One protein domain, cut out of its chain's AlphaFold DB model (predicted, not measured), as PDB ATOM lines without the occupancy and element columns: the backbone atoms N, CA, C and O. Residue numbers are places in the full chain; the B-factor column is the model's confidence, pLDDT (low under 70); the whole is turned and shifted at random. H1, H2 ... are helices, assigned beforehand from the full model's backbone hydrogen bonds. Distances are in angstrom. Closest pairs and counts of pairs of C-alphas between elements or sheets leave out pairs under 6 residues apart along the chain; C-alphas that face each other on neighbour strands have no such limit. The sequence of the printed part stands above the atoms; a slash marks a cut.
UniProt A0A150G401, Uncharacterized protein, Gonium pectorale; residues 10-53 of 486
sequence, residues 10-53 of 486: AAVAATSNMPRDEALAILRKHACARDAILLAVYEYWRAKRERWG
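Overview. This is residues 10 to 53 of the 486 residues of an uncharacterized protein of Gonium pectorale (UniProt A0A150G401). One long helix, H2, runs most of the length of this elongated domain, and a shorter helix, H1, packs at a steep angle on its first part, residues 35 to 42. Residues 10 to 19, before H1, hold no named element and extend on H1's side toward the far end of H2. The printed part has 44 residues, with two named helices in the order H1, H2, which hold 29 of them, and no named strand; the class is all helix. The whole is only just compact, close to loose, with a radius of gyration of the C-alphas of 10.9 A and spans of 29 by 17 by 13 A.

Along the chain. H2, residues 35 to 52, is 25.6 A long from C-alpha 35 at (18.694, -39.807, 18.699) to C-alpha 52 at (43.920, -35.708, 19.872). H1, residues 20 to 30, is 15.7 A long and begins at C-alpha 20 at (29.004, -44.915, 12.605).

Arrangement. H2 touches H1 with residues 35 to 42 alone; the closest C-alphas, of Leu 27 and Leu 38, are 6.8 A apart. Their lines stand at a steep tilt of 59 degrees, opposite ways. In H1 and H2 every O i to N i+4 pair is within hydrogen-bond range.

Size, cuts and confidence. The farthest C-alphas, of Ala 10 and Arg 34, are 31.4 A apart. The printed part has no cut, and the link from H1 to H2 is tight. Residues 10 to 16 have pLDDT under 70.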
ATOM      1  N   ALA A  10      45.795 -51.766  20.812       50.09
ATOM      2  CA  ALA A  10      46.142 -50.508  20.152       50.09
ATOM      3  C   ALA A  10      45.386 -50.251  18.829       50.09
ATOM      4  O   ALA A  10      44.954 -49.123  18.607       50.09
ATOM      5  N   ALA A  11      45.142 -51.275  18.006       50.75
ATOM      6  CA  ALA A  11      44.352 -51.160  16.780       50.75
ATOM      7  C   ALA A  11      42.905 -50.735  17.087       50.75
ATOM      8  O   ALA A  11      42.369 -49.868  16.412       50.75
ATOM      9  N   VAL A  12      42.315 -51.221  18.186       52.75
ATOM     10  CA  VAL A  12      40.952 -50.870  18.655       52.75
ATOM     11  C   VAL A  12      40.824 -49.393  19.084       52.75
ATOM     12  O   VAL A  12      39.744 -48.933  19.445       52.75
ATOM     13  N   ALA A  13      41.914 -48.620  19.129       52.28
ATOM     14  CA  ALA A  13      41.853 -47.190  19.442       52.28
ATOM     15  C   ALA A  13      41.514 -46.312  18.226       52.28
ATOM     16  O   ALA A  13      41.042 -45.185  18.418       52.28
ATOM     17  N   ALA A  14      41.727 -46.806  17.006       60.09
ATOM     18  CA  ALA A  14      41.408 -46.061  15.801       60.09
ATOM     19  C   ALA A  14      39.882 -45.937  15.642       60.09
ATOM     20  O   ALA A  14      39.133 -46.891  15.853       60.09
ATOM     21  N   THR A  15      39.398 -44.739  15.302       57.44
ATOM     22  CA  THR A  15      37.986 -44.501  14.938       57.44
ATOM     23  C   THR A  15      37.555 -45.306  13.711       57.44
ATOM     24  O   THR A  15      36.359 -45.465  13.504       57.44
ATOM     25  N   SER A  16      38.502 -45.840  12.933       64.50
ATOM     26  CA  SER A  16      38.258 -46.674  11.751       64.50
ATOM     27  C   SER A  16      37.609 -48.022  12.054       64.50
ATOM     28  O   SER A  16      37.078 -48.648  11.147       64.50
ATOM     29  N   ASN A  17      37.654 -48.492  13.303       70.88
ATOM     30  CA  ASN A  17      37.318 -49.886  13.603       70.88
ATOM     31  C   ASN A  17      35.846 -50.117  13.953       70.88
ATOM     32  O   ASN A  17      35.460 -51.260  14.171       70.88
ATOM     33  N   MET A  18      35.038 -49.059  14.047       82.00
ATOM     34  CA  MET A  18      33.610 -49.179  14.326       82.00
ATOM     35  C   MET A  18      32.836 -48.230  13.408       82.00
ATOM     36  O   MET A  18      32.999 -47.009  13.540       82.00
ATOM     37  N   PRO A  19      32.012 -48.752  12.481       91.75
ATOM     38  CA  PRO A  19      31.192 -47.915  11.623       91.75
ATOM     39  C   PRO A  19      30.225 -47.073  12.464       91.75
ATOM     40  O   PRO A  19      29.810 -47.453  13.562       91.75
ATOM     41  N   ARG A  20      29.871 -45.897  11.936       93.25
ATOM     42  CA  ARG A  20      29.004 -44.915  12.605       93.25
ATOM     43  C   ARG A  20      27.692 -45.534  13.081       93.25
ATOM     44  O   ARG A  20      27.295 -45.308  14.221       93.25
ATOM     45  N   ASP A  21      27.070 -46.346  12.237       94.75
ATOM     46  CA  ASP A  21      25.765 -46.940  12.525       94.75
ATOM     47  C   ASP A  21      25.833 -47.958  13.667       94.75
ATOM     48  O   ASP A  21      24.958 -47.972  14.533       94.75
ATOM     49  N   GLU A  22      26.911 -48.742  13.742       94.81
ATOM     50  CA  GLU A  22      27.137 -49.691  14.837       94.81
ATOM     51  C   GLU A  22      27.397 -48.964  16.160       94.81
ATOM     52  O   GLU A  22      26.815 -49.309  17.190       94.81
ATOM     53  N   ALA A  23      28.198 -47.894  16.141       91.75
ATOM     54  CA  ALA A  23      28.432 -47.076  17.327       91.75
ATOM     55  C   ALA A  23      27.130 -46.449  17.853       91.75
ATOM     56  O   ALA A  23      26.878 -46.453  19.061       91.75
ATOM     57  N   LEU A  24      26.278 -45.942  16.957       95.25
ATOM     58  CA  LEU A  24      24.971 -45.395  17.321       95.25
ATOM     59  C   LEU A  24      24.017 -46.481  17.826       95.25
ATOM     60  O   LEU A  24      23.295 -46.238  18.789       95.25
ATOM     61  N   ALA A  25      24.033 -47.682  17.242       95.00
ATOM     62  CA  ALA A  25      23.241 -48.813  17.727       95.00
ATOM     63  C   ALA A  25      23.633 -49.214  19.161       95.00
ATOM     64  O   ALA A  25      22.761 -49.413  20.008       95.00
ATOM     65  N   ILE A  26      24.933 -49.257  19.468       93.56
ATOM     66  CA  ILE A  26      25.440 -49.512  20.826       93.56
ATOM     67  C   ILE A  26      25.005 -48.397  21.781       93.56
ATOM     68  O   ILE A  26      24.540 -48.675  22.888       93.56
ATOM     69  N   LEU A  27      25.109 -47.134  21.361       93.56
ATOM     70  CA  LEU A  27      24.660 -46.002  22.169       93.56
ATOM     71  C   LEU A  27      23.159 -46.076  22.465       93.56
ATOM     72  O   LEU A  27      22.783 -45.926  23.619       93.56
ATOM     73  N   ARG A  28      22.317 -46.391  21.476       94.19
ATOM     74  CA  ARG A  28      20.868 -46.590  21.664       94.19
ATOM     75  C   ARG A  28      20.551 -47.746  22.611       94.19
ATOM     76  O   ARG A  28      19.608 -47.656  23.389       94.19
ATOM     77  N   LYS A  29      21.344 -48.822  22.576       94.06
ATOM     78  CA  LYS A  29      21.171 -49.985  23.460       94.06
ATOM     79  C   LYS A  29      21.440 -49.655  24.931       94.06
ATOM     80  O   LYS A  29      20.794 -50.224  25.806       94.06
ATOM     81  N   HIS A  30      22.413 -48.788  25.210       91.38
ATOM     82  CA  HIS A  30      22.876 -48.520  26.578       91.38
ATOM     83  C   HIS A  30      22.416 -47.180  27.151       91.38
ATOM     84  O   HIS A  30      22.378 -47.022  28.369       91.38
ATOM     85  N   ALA A  31      22.079 -46.212  26.302       91.50
ATOM     86  CA  ALA A  31      21.639 -44.890  26.710       91.50
ATOM     87  C   ALA A  31      20.194 -44.655  26.263       91.50
ATOM     88  O   ALA A  31      19.889 -44.631  25.074       91.50
ATOM     89  N   CYS A  32      19.313 -44.399  27.228       89.88
ATOM     90  CA  CYS A  32      17.958 -43.923  26.969       89.88
ATOM     91  C   CYS A  32      17.993 -42.404  26.718       89.88
ATOM     92  O   CYS A  32      17.650 -41.600  27.582       89.88
ATOM     93  N   ALA A  33      18.513 -41.990  25.562       93.56
ATOM     94  CA  ALA A  33      18.551 -40.590  25.144       93.56
ATOM     95  C   ALA A  33      18.004 -40.440  23.722       93.56
ATOM     96  O   ALA A  33      18.008 -41.382  22.935       93.56
ATOM     97  N   ARG A  34      17.535 -39.234  23.383       95.94
ATOM     98  CA  ARG A  34      17.025 -38.929  22.039       95.94
ATOM     99  C   ARG A  34      18.128 -39.091  20.994       95.94
ATOM    100  O   ARG A  34      19.261 -38.673  21.230       95.94
ATOM    101  N   ASP A  35      17.763 -39.568  19.809       94.69
ATOM    102  CA  ASP A  35      18.694 -39.807  18.699       94.69
ATOM    103  C   ASP A  35      19.544 -38.581  18.336       94.69
ATOM    104  O   ASP A  35      20.748 -38.702  18.125       94.69
ATOM    105  N   ALA A  36      18.959 -37.379  18.357       96.38
ATOM    106  CA  ALA A  36      19.698 -36.139  18.109       96.38
ATOM    107  C   ALA A  36      20.837 -35.910  19.123       96.38
ATOM    108  O   ALA A  36      21.908 -35.425  18.761       96.38
ATOM    109  N   ILE A  37      20.627 -36.290  20.388       96.25
ATOM    110  CA  ILE A  37      21.642 -36.185  21.443       96.25
ATOM    111  C   ILE A  37      22.721 -37.244  21.219       96.25
ATOM    112  O   ILE A  37      23.902 -36.922  21.293       96.25
ATOM    113  N   LEU A  38      22.337 -38.484  20.905       96.00
ATOM    114  CA  LEU A  38      23.289 -39.567  20.639       96.00
ATOM    115  C   LEU A  38      24.201 -39.246  19.447       96.00
ATOM    116  O   LEU A  38      25.412 -39.437  19.539       96.00
ATOM    117  N   LEU A  39      23.638 -38.686  18.371       96.25
ATOM    118  CA  LEU A  39      24.386 -38.196  17.211       96.25
ATOM    119  C   LEU A  39      25.358 -37.078  17.593       96.25
ATOM    120  O   LEU A  39      26.544 -37.174  17.287       96.25
ATOM    121  N   ALA A  40      24.891 -36.050  18.307       96.75
ATOM    122  CA  ALA A  40      25.746 -34.945  18.742       96.75
ATOM    123  C   ALA A  40      26.894 -35.424  19.649       96.75
ATOM    124  O   ALA A  40      28.032 -34.977  19.511       96.75
ATOM    125  N   VAL A  41      26.611 -36.369  20.550       95.44
ATOM    126  CA  VAL A  41      27.610 -36.997  21.423       95.44
ATOM    127  C   VAL A  41      28.625 -37.788  20.598       95.44
ATOM    128  O   VAL A  41      29.828 -37.642  20.823       95.44
ATOM    129  N   TYR A  42      28.172 -38.595  19.635       94.88
ATOM    130  CA  TYR A  42      29.054 -39.355  18.751       94.88
ATOM    131  C   TYR A  42      29.988 -38.434  17.955       94.88
ATOM    132  O   TYR A  42      31.205 -38.620  18.009       94.88
ATOM    133  N   GLU A  43      29.452 -37.408  17.287       95.62
ATOM    134  CA  GLU A  43      30.257 -36.471  16.491       95.62
ATOM    135  C   GLU A  43      31.244 -35.686  17.366       95.62
ATOM    136  O   GLU A  43      32.417 -35.561  17.010       95.62
ATOM    137  N   TYR A  44      30.829 -35.238  18.559       95.62
ATOM    138  CA  TYR A  44      31.727 -34.584  19.516       95.62
ATOM    139  C   TYR A  44      32.916 -35.480  19.883       95.62
ATOM    140  O   TYR A  44      34.072 -35.049  19.835       95.62
ATOM    141  N   TRP A  45      32.656 -36.739  20.248       92.38
ATOM    142  CA  TRP A  45      33.713 -37.668  20.651       92.38
ATOM    143  C   TRP A  45      34.593 -38.112  19.485       92.38
ATOM    144  O   TRP A  45      35.791 -38.328  19.688       92.38
ATOM    145  N   ARG A  46      34.029 -38.217  18.280       91.56
ATOM    146  CA  ARG A  46      34.766 -38.489  17.045       91.56
ATOM    147  C   ARG A  46      35.739 -37.354  16.739       91.56
ATOM    148  O   ARG A  46      36.941 -37.608  16.696       91.56
ATOM    149  N   ALA A  47      35.248 -36.117  16.653       93.38
ATOM    150  CA  ALA A  47      36.066 -34.930  16.402       93.38
ATOM    151  C   ALA A  47      37.138 -34.734  17.487       93.38
ATOM    152  O   ALA A  47      38.292 -34.411  17.206       93.38
ATOM    153  N   LYS A  48      36.793 -34.997  18.755       92.94
ATOM    154  CA  LYS A  48      37.756 -34.948  19.861       92.94
ATOM    155  C   LYS A  48      38.859 -35.997  19.718       92.94
ATOM    156  O   LYS A  48      40.014 -35.684  20.001       92.94
ATOM    157  N   ARG A  49      38.529 -37.222  19.289       89.12
ATOM    158  CA  ARG A  49      39.523 -38.287  19.071       89.12
ATOM    159  C   ARG A  49      40.428 -37.970  17.884       89.12
ATOM    160  O   ARG A  49      41.632 -38.171  17.994       89.12
ATOM    161  N   GLU A  50      39.860 -37.440  16.806       88.56
ATOM    162  CA  GLU A  50      40.589 -36.991  15.618       88.56
ATOM    163  C   GLU A  50      41.584 -35.876  15.959       88.56
ATOM    164  O   GLU A  50      42.772 -36.012  15.684       88.56
ATOM    165  N   ARG A  51      41.148 -34.847  16.699       92.88
ATOM    166  CA  ARG A  51      42.025 -33.757  17.158       92.88
ATOM    167  C   ARG A  51      43.166 -34.235  18.058       92.88
ATOM    168  O   ARG A  51      44.245 -33.654  18.044       92.88
ATOM    169  N   TRP A  52      42.921 -35.232  18.909       89.06
ATOM    170  CA  TRP A  52      43.920 -35.708  19.872       89.06
ATOM    171  C   TRP A  52      44.886 -36.737  19.276       89.06
ATOM    172  O   TRP A  52      45.971 -36.923  19.829       89.06
ATOM    173  N   GLY A  53      44.492 -37.447  18.212       84.44
ATOM    174  CA  GLY A  53      45.287 -38.509  17.579       84.44
ATOM    175  C   GLY A  53      45.659 -39.669  18.516       84.44
ATOM    176  O   GLY A  53      46.519 -40.485  18.197       84.44
TER     177      GLY A  53